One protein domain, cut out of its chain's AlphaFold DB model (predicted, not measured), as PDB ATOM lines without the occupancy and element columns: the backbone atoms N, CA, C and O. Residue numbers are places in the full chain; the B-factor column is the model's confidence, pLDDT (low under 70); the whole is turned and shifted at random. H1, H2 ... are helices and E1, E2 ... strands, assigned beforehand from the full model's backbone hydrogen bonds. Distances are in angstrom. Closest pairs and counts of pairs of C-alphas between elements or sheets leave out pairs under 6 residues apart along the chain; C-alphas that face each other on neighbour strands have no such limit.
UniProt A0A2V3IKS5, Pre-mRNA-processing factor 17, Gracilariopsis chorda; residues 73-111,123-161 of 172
ATOM      1  N   SER A  73     -23.105  29.518  10.668       95.38
ATOM      2  CA  SER A  73     -23.031  28.316  11.474       95.38
ATOM      3  C   SER A  73     -24.222  28.217  12.414       95.38
ATOM      4  O   SER A  73     -24.459  29.102  13.232       95.38
ATOM      5  N   THR A  74     -24.948  27.107  12.319       95.25
ATOM      6  CA  THR A  74     -26.085  26.795  13.184       95.25
ATOM      7  C   THR A  74     -25.655  25.782  14.232       95.25
ATOM      8  O   THR A  74     -25.172  24.699  13.900       95.25
ATOM      9  N   PHE A  75     -25.830  26.129  15.502       95.62
ATOM     10  CA  PHE A  75     -25.548  25.249  16.629       95.62
ATOM     11  C   PHE A  75     -26.822  24.515  17.060       95.62
ATOM     12  O   PHE A  75     -27.866  25.148  17.186       95.62
ATOM     13  N   HIS A  76     -26.737  23.198  17.267       93.12
ATOM     14  CA  HIS A  76     -27.903  22.338  17.544       93.12
ATOM     15  C   HIS A  76     -27.941  21.785  18.971       93.12
ATOM     16  O   HIS A  76     -28.899  21.118  19.355       93.12
ATOM     17  N   LEU A  77     -26.894  22.022  19.758       90.12
ATOM     18  CA  LEU A  77     -26.818  21.573  21.145       90.12
ATOM     19  C   LEU A  77     -27.566  22.517  22.086       90.12
ATOM     20  O   LEU A  77     -27.871  23.654  21.744       90.12
ATOM     21  N   SER A  78     -27.817  22.037  23.305       87.75
ATOM     22  CA  SER A  78     -28.489  22.810  24.353       87.75
ATOM     23  C   SER A  78     -27.674  24.012  24.833       87.75
ATOM     24  O   SER A  78     -28.249  25.043  25.158       87.75
ATOM     25  N   SER A  79     -26.347  23.883  24.896       86.69
ATOM     26  CA  SER A  79     -25.442  24.955  25.313       86.69
ATOM     27  C   SER A  79     -24.127  24.868  24.553       86.69
ATOM     28  O   SER A  79     -23.635  23.775  24.276       86.69
ATOM     29  N   GLN A  80     -23.566  26.028  24.209       85.44
ATOM     30  CA  GLN A  80     -22.246  26.135  23.586       85.44
ATOM     31  C   GLN A  80     -21.114  25.966  24.610       85.44
ATOM     32  O   GLN A  80     -19.983  25.647  24.249       85.44
ATOM     33  N   THR A  81     -21.400  26.162  25.888       86.88
ATOM     34  CA  THR A  81     -20.412  26.024  26.955       86.88
ATOM     35  C   THR A  81     -20.963  25.155  28.065       86.88
ATOM     36  O   THR A  81     -22.082  25.371  28.537       86.88
ATOM     37  N   ASP A  82     -20.161  24.190  28.489       82.94
ATOM     38  CA  ASP A  82     -20.415  23.411  29.693       82.94
ATOM     39  C   ASP A  82     -19.926  24.193  30.910       82.94
ATOM     40  O   ASP A  82     -19.021  25.018  30.801       82.94
ATOM     41  N   TYR A  83     -20.477  23.924  32.092       79.44
ATOM     42  CA  TYR A  83     -19.875  24.398  33.339       79.44
ATOM     43  C   TYR A  83     -18.516  23.697  33.534       79.44
ATOM     44  O   TYR A  83     -18.482  22.469  33.419       79.44
ATOM     45  N   PRO A  84     -17.396  24.389  33.826       84.62
ATOM     46  CA  PRO A  84     -17.207  25.816  34.124       84.62
ATOM     47  C   PRO A  84     -16.672  26.634  32.922       84.62
ATOM     48  O   PRO A  84     -15.505  27.010  32.876       84.62
ATOM     49  N   ASN A  85     -17.521  26.936  31.942       84.56
ATOM     50  CA  ASN A  85     -17.186  27.596  30.667       84.56
ATOM     51  C   ASN A  85     -16.248  26.804  29.748       84.56
ATOM     52  O   ASN A  85     -15.507  27.371  28.942       84.56
ATOM     53  N   ARG A  86     -16.299  25.477  29.821       85.62
ATOM     54  CA  ARG A  86     -15.573  24.627  28.886       85.62
ATOM     55  C   ARG A  86     -16.276  24.636  27.537       85.62
ATOM     56  O   ARG A  86     -17.497  24.495  27.468       85.62
ATOM     57  N   ALA A  87     -15.519  24.796  26.458       88.81
ATOM     58  CA  ALA A  87     -16.106  24.744  25.131       88.81
ATOM     59  C   ALA A  87     -16.642  23.333  24.834       88.81
ATOM     60  O   ALA A  87     -15.999  22.328  25.138       88.81
ATOM     61  N   TRP A  88     -17.801  23.270  24.183       87.94
ATOM     62  CA  TRP A  88     -18.482  22.025  23.813       87.94
ATOM     63  C   TRP A  88     -17.610  21.024  23.026       87.94
ATOM     64  O   TRP A  88     -17.874  19.822  23.038       87.94
ATOM     65  N   HIS A  89     -16.582  21.502  22.316       86.88
ATOM     66  CA  HIS A  89     -15.710  20.667  21.486       86.88
ATOM     67  C   HIS A  89     -14.608  19.951  22.276       86.88
ATOM     68  O   HIS A  89     -13.925  19.104  21.712       86.88
ATOM     69  N   VAL A  90     -14.393  20.281  23.549       87.31
ATOM     70  CA  VAL A  90     -13.311  19.680  24.334       87.31
ATOM     71  C   VAL A  90     -13.746  18.263  24.773       87.31
ATOM     72  O   VAL A  90     -14.880  18.096  25.233       87.31
ATOM     73  N   PRO A  91     -12.907  17.216  24.631       84.31
ATOM     74  CA  PRO A  91     -13.288  15.815  24.889       84.31
ATOM     75  C   PRO A  91     -13.807  15.594  26.307       84.31
ATOM     76  O   PRO A  91     -13.274  16.166  27.244       84.31
ATOM     77  N   LEU A  92     -14.824  14.765  26.540       77.19
ATOM     78  CA  LEU A  92     -15.198  14.443  27.926       77.19
ATOM     79  C   LEU A  92     -14.059  13.669  28.609       77.19
ATOM     80  O   LEU A  92     -13.304  12.973  27.938       77.19
ATOM     81  N   SER A  93     -13.968  13.753  29.939       68.06
ATOM     82  CA  SER A  93     -12.927  13.078  30.742       68.06
ATOM     83  C   SER A  93     -12.844  11.557  30.500       68.06
ATOM     84  O   SER A  93     -11.802  10.949  30.690       68.06
ATOM     85  N   LEU A  94     -13.925  10.939  30.013       69.12
ATOM     86  CA  LEU A  94     -13.986   9.512  29.682       69.12
ATOM     87  C   LEU A  94     -13.460   9.174  28.267       69.12
ATOM     88  O   LEU A  94     -13.722   8.089  27.752       69.12
ATOM     89  N   SER A  95     -12.801  10.109  27.582       68.12
ATOM     90  CA  SER A  95     -12.286   9.866  26.230       68.12
ATOM     91  C   SER A  95     -10.977   9.088  26.311       68.12
ATOM     92  O   SER A  95     -10.037   9.526  26.965       68.12
ATOM     93  N   ILE A  96     -10.934   7.934  25.645       72.56
ATOM     94  CA  ILE A  96      -9.734   7.098  25.533       72.56
ATOM     95  C   ILE A  96      -8.690   7.880  24.732       72.56
ATOM     96  O   ILE A  96      -9.015   8.426  23.675       72.56
ATOM     97  N   THR A  97      -7.463   7.960  25.240       73.56
ATOM     98  CA  THR A  97      -6.367   8.675  24.572       73.56
ATOM     99  C   THR A  97      -5.573   7.708  23.699       73.56
ATOM    100  O   THR A  97      -5.555   6.505  23.952       73.56
ATOM    101  N   PHE A  98      -4.853   8.214  22.694       68.06
ATOM    102  CA  PHE A  98      -3.938   7.393  21.891       68.06
ATOM    103  C   PHE A  98      -2.927   6.602  22.744       68.06
ATOM    104  O   PHE A  98      -2.654   5.446  22.442       68.06
ATOM    105  N   ALA A  99      -2.438   7.180  23.846       71.81
ATOM    106  CA  ALA A  99      -1.528   6.510  24.777       71.81
ATOM    107  C   ALA A  99      -2.130   5.244  25.420       71.81
ATOM    108  O   ALA A  99      -1.408   4.295  25.710       71.81
ATOM    109  N   ASP A 100      -3.453   5.197  25.593       72.25
ATOM    110  CA  ASP A 100      -4.133   4.025  26.144       72.25
ATOM    111  C   ASP A 100      -4.228   2.891  25.110       72.25
ATOM    112  O   ASP A 100      -4.373   1.727  25.480       72.25
ATOM    113  N   LEU A 101      -4.142   3.201  23.807       69.06
ATOM    114  CA  LEU A 101      -4.340   2.237  22.718       69.06
ATOM    115  C   LEU A 101      -3.207   1.217  22.587       69.06
ATOM    116  O   LEU A 101      -3.454   0.128  22.072       69.06
ATOM    117  N   GLU A 102      -2.002   1.513  23.084       72.12
ATOM    118  CA  GLU A 102      -0.872   0.569  23.057       72.12
ATOM    119  C   GLU A 102      -1.147  -0.713  23.862       72.12
ATOM    120  O   GLU A 102      -0.503  -1.740  23.654       72.12
ATOM    121  N   GLN A 103      -2.137  -0.679  24.758       77.19
ATOM    122  CA  GLN A 103      -2.492  -1.791  25.638       77.19
ATOM    123  C   GLN A 103      -3.638  -2.662  25.094       77.19
ATOM    124  O   GLN A 103      -3.931  -3.711  25.673       77.19
ATOM    125  N   TYR A 104      -4.293  -2.274  23.992       75.81
ATOM    126  CA  TYR A 104      -5.483  -2.967  23.489       75.81
ATOM    127  C   TYR A 104      -5.199  -3.869  22.286       75.81
ATOM    128  O   TYR A 104      -4.520  -3.504  21.329       75.81
ATOM    129  N   THR A 105      -5.813  -5.053  22.292       85.38
ATOM    130  CA  THR A 105      -5.843  -5.936  21.121       85.38
ATOM    131  C   THR A 105      -6.879  -5.432  20.112       85.38
ATOM    132  O   THR A 105      -8.033  -5.166  20.457       85.38
ATOM    133  N   THR A 106      -6.482  -5.267  18.847       87.56
ATOM    134  CA  THR A 106      -7.389  -4.799  17.788       87.56
ATOM    135  C   THR A 106      -8.445  -5.856  17.464       87.56
ATOM    136  O   THR A 106      -8.126  -7.027  17.262       87.56
ATOM    137  N   TYR A 107      -9.708  -5.436  17.357       88.50
ATOM    138  CA  TYR A 107     -10.830  -6.307  17.008       88.50
ATOM    139  C   TYR A 107     -11.605  -5.778  15.795       88.50
ATOM    140  O   TYR A 107     -11.855  -4.580  15.673       88.50
ATOM    141  N   ILE A 108     -12.027  -6.686  14.909       93.81
ATOM    142  CA  ILE A 108     -12.828  -6.351  13.726       93.81
ATOM    143  C   ILE A 108     -14.307  -6.242  14.132       93.81
ATOM    144  O   ILE A 108     -14.892  -7.237  14.572       93.81
ATOM    145  N   PRO A 109     -14.964  -5.079  13.965       91.69
ATOM    146  CA  PRO A 109     -16.344  -4.906  14.398       91.69
ATOM    147  C   PRO A 109     -17.298  -5.776  13.571       91.69
ATOM    148  O   PRO A 109     -17.300  -5.751  12.343       91.69
ATOM    149  N   LYS A 110     -18.170  -6.524  14.256       95.44
ATOM    150  CA  LYS A 110     -19.166  -7.406  13.617       95.44
ATOM    151  C   LYS A 110     -20.495  -6.705  13.309       95.44
ATOM    152  O   LYS A 110     -21.295  -7.216  12.530       95.44
ATOM    153  N   ARG A 111     -20.785  -5.580  13.971       93.25
ATOM    154  CA  ARG A 111     -22.084  -4.891  13.909       93.25
ATOM    155  C   ARG A 111     -21.897  -3.379  13.880       93.25
ATOM    156  O   ARG A 111     -21.086  -2.852  14.633       93.25
ATOM    157  N   ALA A 123     -22.002  11.703   0.583       78.56
ATOM    158  CA  ALA A 123     -21.037  12.377   1.447       78.56
ATOM    159  C   ALA A 123     -19.656  12.327   0.780       78.56
ATOM    160  O   ALA A 123     -19.211  11.265   0.345       78.56
ATOM    161  N   SER A 124     -18.975  13.468   0.700       83.62
ATOM    162  CA  SER A 124     -17.668  13.564   0.046       83.62
ATOM    163  C   SER A 124     -16.509  13.350   1.018       83.62
ATOM    164  O   SER A 124     -15.468  12.838   0.612       83.62
ATOM    165  N   VAL A 125     -16.673  13.723   2.294       90.50
ATOM    166  CA  VAL A 125     -15.575  13.735   3.276       90.50
ATOM    167  C   VAL A 125     -16.049  13.275   4.655       90.50
ATOM    168  O   VAL A 125     -17.085  13.723   5.150       90.50
ATOM    169  N   LEU A 126     -15.237  12.428   5.295       93.06
ATOM    170  CA  LEU A 126     -15.345  12.012   6.696       93.06
ATOM    171  C   LEU A 126     -13.996  12.257   7.392       93.06
ATOM    172  O   LEU A 126     -12.962  11.760   6.931       93.06
ATOM    173  N   ARG A 127     -14.004  12.984   8.512       94.56
ATOM    174  CA  ARG A 127     -12.828  13.191   9.377       94.56
ATOM    175  C   ARG A 127     -13.195  13.014  10.844       94.56
ATOM    176  O   ARG A 127     -14.266  13.441  11.268       94.56
ATOM    177  N   LEU A 128     -12.293  12.418  11.614       92.88
ATOM    178  CA  LEU A 128     -12.383  12.348  13.073       92.88
ATOM    179  C   LEU A 128     -11.504  13.435  13.688       92.88
ATOM    180  O   LEU A 128     -10.499  13.807  13.082       92.88
ATOM    181  N   SER A 129     -11.885  13.939  14.864       91.75
ATOM    182  CA  SER A 129     -11.018  14.846  15.617       91.75
ATOM    183  C   SER A 129      -9.679  14.175  15.931       91.75
ATOM    184  O   SER A 129      -9.656  12.972  16.223       91.75
ATOM    185  N   PRO A 130      -8.574  14.938  15.896       89.06
ATOM    186  CA  PRO A 130      -7.274  14.424  16.291       89.06
ATOM    187  C   PRO A 130      -7.291  14.008  17.771       89.06
ATOM    188  O   PRO A 130      -8.150  14.435  18.547       89.06
ATOM    189  N   GLU A 131      -6.351  13.136  18.136       84.75
ATOM    190  CA  GLU A 131      -6.106  12.596  19.487       84.75
ATOM    191  C   GLU A 131      -7.194  11.669  20.061       84.75
ATOM    192  O   GLU A 131      -6.893  10.524  20.397       84.75
ATOM    193  N   TYR A 132      -8.442  12.133  20.160       86.00
ATOM    194  CA  TYR A 132      -9.508  11.451  20.914       86.00
ATOM    195  C   TYR A 132     -10.645  10.896  20.045       86.00
ATOM    196  O   TYR A 132     -11.441  10.083  20.516       86.00
ATOM    197  N   GLY A 133     -10.797  11.359  18.796       89.19
ATOM    198  CA  GLY A 133     -11.866  10.905  17.890       89.19
ATOM    199  C   GLY A 133     -13.300  11.106  18.415       89.19
ATOM    200  O   GLY A 133     -14.237  10.436  17.972       89.19
ATOM    201  N   HIS A 134     -13.497  12.003  19.384       90.75
ATOM    202  CA  HIS A 134     -14.788  12.293  20.015       90.75
ATOM    203  C   HIS A 134     -15.735  13.094  19.117       90.75
ATOM    204  O   HIS A 134     -16.952  13.052  19.332       90.75
ATOM    205  N   LEU A 135     -15.204  13.779  18.100       92.50
ATOM    206  CA  LEU A 135     -15.969  14.508  17.094       92.50
ATOM    207  C   LEU A 135     -15.796  13.882  15.709       92.50
ATOM    208  O   LEU A 135     -14.724  13.405  15.346       92.50
ATOM    209  N   VAL A 136     -16.866  13.934  14.923       93.38
ATOM    210  CA  VAL A 136     -16.914  13.468  13.537       93.38
ATOM    211  C   VAL A 136     -17.370  14.620  12.654       93.38
ATOM    212  O   VAL A 136     -18.475  15.137  12.828       93.38
ATOM    213  N   LEU A 137     -16.533  15.019  11.702       93.94
ATOM    214  CA  LEU A 137     -16.865  15.986  10.666       93.94
ATOM    215  C   LEU A 137     -17.278  15.248   9.399       93.94
ATOM    216  O   LEU A 137     -16.533  14.430   8.861       93.94
ATOM    217  N   LEU A 138     -18.477  15.568   8.931       93.25
ATOM    218  CA  LEU A 138     -19.034  15.093   7.677       93.25
ATOM    219  C   LEU A 138     -19.224  16.290   6.756       93.25
ATOM    220  O   LEU A 138     -19.828  17.278   7.168       93.25
ATOM    221  N   ALA A 139     -18.721  16.208   5.530       93.06
ATOM    222  CA  ALA A 139     -18.969  17.215   4.505       93.06
ATOM    223  C   ALA A 139     -19.665  16.582   3.300       93.06
ATOM    224  O   ALA A 139     -19.349  15.455   2.902       93.06
ATOM    225  N   GLY A 140     -20.647  17.300   2.758       89.94
ATOM    226  CA  GLY A 140     -21.496  16.815   1.681       89.94
ATOM    227  C   GLY A 140     -21.314  17.556   0.361       89.94
ATOM    228  O   GLY A 140     -20.760  18.660   0.274       89.94
ATOM    229  N   ASN A 141     -21.898  16.964  -0.680       90.56
ATOM    230  CA  ASN A 141     -22.059  17.618  -1.979       90.56
ATOM    231  C   ASN A 141     -23.069  18.779  -1.953       90.56
ATOM    232  O   ASN A 141     -23.120  19.568  -2.893       90.56
ATOM    233  N   ASP A 142     -23.837  18.907  -0.869       88.75
ATOM    234  CA  ASP A 142     -24.799  19.986  -0.631       88.75
ATOM    235  C   ASP A 142     -24.148  21.315  -0.198       88.75
ATOM    236  O   ASP A 142     -24.854  22.294   0.035       88.75
ATOM    237  N   GLY A 143     -22.812  21.370  -0.100       89.50
ATOM    238  CA  GLY A 143     -22.079  22.574   0.308       89.50
ATOM    239  C   GLY A 143     -22.164  22.863   1.810       89.50
ATOM    240  O   GLY A 143     -21.771  23.943   2.260       89.50
ATOM    241  N   SER A 144     -22.668  21.903   2.591       91.62
ATOM    242  CA  SER A 144     -22.743  21.991   4.043       91.62
ATOM    243  C   SER A 144     -21.814  20.981   4.712       91.62
ATOM    244  O   SER A 144     -21.577  19.884   4.204       91.62
ATOM    245  N   ALA A 145     -21.280  21.361   5.870       94.00
ATOM    246  CA  ALA A 145     -20.515  20.469   6.728       94.00
ATOM    247  C   ALA A 145     -21.220  20.325   8.075       94.00
ATOM    248  O   ALA A 145     -21.659  21.307   8.671       94.00
ATOM    249  N   LYS A 146     -21.352  19.099   8.566       93.81
ATOM    250  CA  LYS A 146     -22.021  18.769   9.823       93.81
ATOM    251  C   LYS A 146     -21.032  18.124  10.775       93.81
ATOM    252  O   LYS A 146     -20.374  17.148  10.427       93.81
ATOM    253  N   LEU A 147     -20.962  18.656  11.989       94.12
ATOM    254  CA  LEU A 147     -20.132  18.119  13.058       94.12
ATOM    255  C   LEU A 147     -20.990  17.344  14.053       94.12
ATOM    256  O   LEU A 147     -22.045  17.820  14.466       94.12
ATOM    257  N   TRP A 148     -20.522  16.168  14.455       92.88
ATOM    258  CA  TRP A 148     -21.243  15.216  15.293       92.88
ATOM    259  C   TRP A 148     -20.379  14.750  16.458       92.88
ATOM    260  O   TRP A 148     -19.161  14.687  16.338       92.88
ATOM    261  N   TYR A 149     -21.007  14.343  17.556       91.75
ATOM    262  CA  TYR A 149     -20.327  13.575  18.602       91.75
ATOM    263  C   TYR A 149     -20.283  12.098  18.235       91.75
ATOM    264  O   TYR A 149     -21.331  11.521  17.973       91.75
ATOM    265  N   SER A 150     -19.118  11.459  18.291       88.94
ATOM    266  CA  SER A 150     -18.955  10.042  17.929       88.94
ATOM    267  C   SER A 150     -19.746   9.096  18.851       88.94
ATOM    268  O   SER A 150     -20.498   8.241  18.386       88.94
ATOM    269  N   GLN A 151     -19.675   9.313  20.170       87.00
ATOM    270  CA  GLN A 151     -20.280   8.416  21.171       87.00
ATOM    271  C   GLN A 151     -21.813   8.505  21.230       87.00
ATOM    272  O   GLN A 151     -22.506   7.493  21.271       87.00
ATOM    273  N   SER A 152     -22.355   9.726  21.249       87.19
ATOM    274  CA  SER A 152     -23.806   9.959  21.342       87.19
ATOM    275  C   SER A 152     -24.473  10.088  19.972       87.19
ATOM    276  O   SER A 152     -25.704  10.092  19.851       87.19
ATOM    277  N   ALA A 153     -23.659  10.226  18.925       89.12
ATOM    278  CA  ALA A 153     -24.081  10.442  17.557       89.12
ATOM    279  C   ALA A 153     -24.994  11.693  17.416       89.12
ATOM    280  O   ALA A 153     -25.809  11.792  16.503       89.12
ATOM    281  N   LYS A 154     -24.912  12.662  18.337       91.12
ATOM    282  CA  LYS A 154     -25.704  13.905  18.302       91.12
ATOM    283  C   LYS A 154     -25.073  14.918  17.345       91.12
ATOM    284  O   LYS A 154     -23.849  15.039  17.313       91.12
ATOM    285  N   LEU A 155     -25.903  15.645  16.595       93.00
ATOM    286  CA  LEU A 155     -25.458  16.739  15.729       93.00
ATOM    287  C   LEU A 155     -25.061  17.928  16.605       93.00
ATOM    288  O   LEU A 155     -25.888  18.444  17.351       93.00
ATOM    289  N   ALA A 156     -23.804  18.346  16.515       93.25
ATOM    290  CA  ALA A 156     -23.270  19.475  17.259       93.25
ATOM    291  C   ALA A 156     -23.559  20.801  16.554       93.25
ATOM    292  O   ALA A 156     -24.182  21.712  17.103       93.25
ATOM    293  N   ARG A 157     -23.104  20.902  15.305       94.38
ATOM    294  CA  ARG A 157     -23.094  22.153  14.554       94.38
ATOM    295  C   ARG A 157     -23.164  21.874  13.057       94.38
ATOM    296  O   ARG A 157     -22.578  20.904  12.582       94.38
ATOM    297  N   THR A 158     -23.860  22.735  12.327       94.44
ATOM    298  CA  THR A 158     -23.894  22.747  10.862       94.44
ATOM    299  C   THR A 158     -23.214  24.013  10.366       94.44
ATOM    300  O   THR A 158     -23.513  25.105  10.843       94.44
ATOM    301  N   TYR A 159     -22.319  23.869   9.401       94.50
ATOM    302  CA  TYR A 159     -21.646  24.945   8.692       94.50
ATOM    303  C   TYR A 159     -22.203  25.026   7.276       94.50
ATOM    304  O   TYR A 159     -22.297  24.015   6.579       94.50
ATOM    305  N   VAL A 160     -22.576  26.231   6.859       93.19
ATOM    306  CA  VAL A 160     -23.070  26.523   5.514       93.19
ATOM    307  C   VAL A 160     -22.326  27.747   5.010       93.19
ATOM    308  O   VAL A 160     -22.157  28.720   5.736       93.19
ATOM    309  N   GLY A 161     -21.864  27.705   3.768       90.38
ATOM    310  CA  GLY A 161     -21.124  28.824   3.181       90.38
ATOM    311  C   GLY A 161     -20.487  28.487   1.841       90.38
ATOM    312  O   GLY A 161     -20.231  29.383   1.040       90.38
TER     313      GLY A 161
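This is residues 73 to 111 and 123 to 161 of the 172 residues of the protein "Pre-mRNA-processing factor 17" of Gracilariopsis chorda (UniProt A0A2V3IKS5). With little regular structure, this is one twisted sheet, E1 E5 E4 E3 E2, antiparallel throughout, and a long unnamed stretch leading to short H1; residues 100 to 111 stick out. The 78 printed residues run E1 H1 E2 E3 E4 E5, mostly strand, with 31 in named elements. It is loose, radius of gyration of the C-alphas 14.6 A, spanning 42 by 36 by 21 A.

Find E2, residues 123 to 128, from C-alpha 123 at (-21.037, 12.377, 1.447). E3, 135 to 140, E4, 144 to 149 and 17.0 A long, and E5, 155 to 160, follow, ending at (-23.070, 26.523, 5.514). E1 is 73 to 75, H1 98 to 101.

E2 E3 E4 E5 form a meander, successive antiparallel hairpins; within hydrogen-bond range find N 137 and O 127, 2.8 A, N 146 and O 138, 2.8 A, N 159 and O 145, 2.7 A. E1 pairs with E5: N 74 and O 158, 2.9 A. H1, too short for O i to N i+4 pairs, is not on the sheet.

Residues 112 to 122 are cut out; C-alphas 111 and 123 are 21.3 A apart. The E1 to H1 link is long. Residues 93 to 95, 98 and 101 have pLDDT under 70.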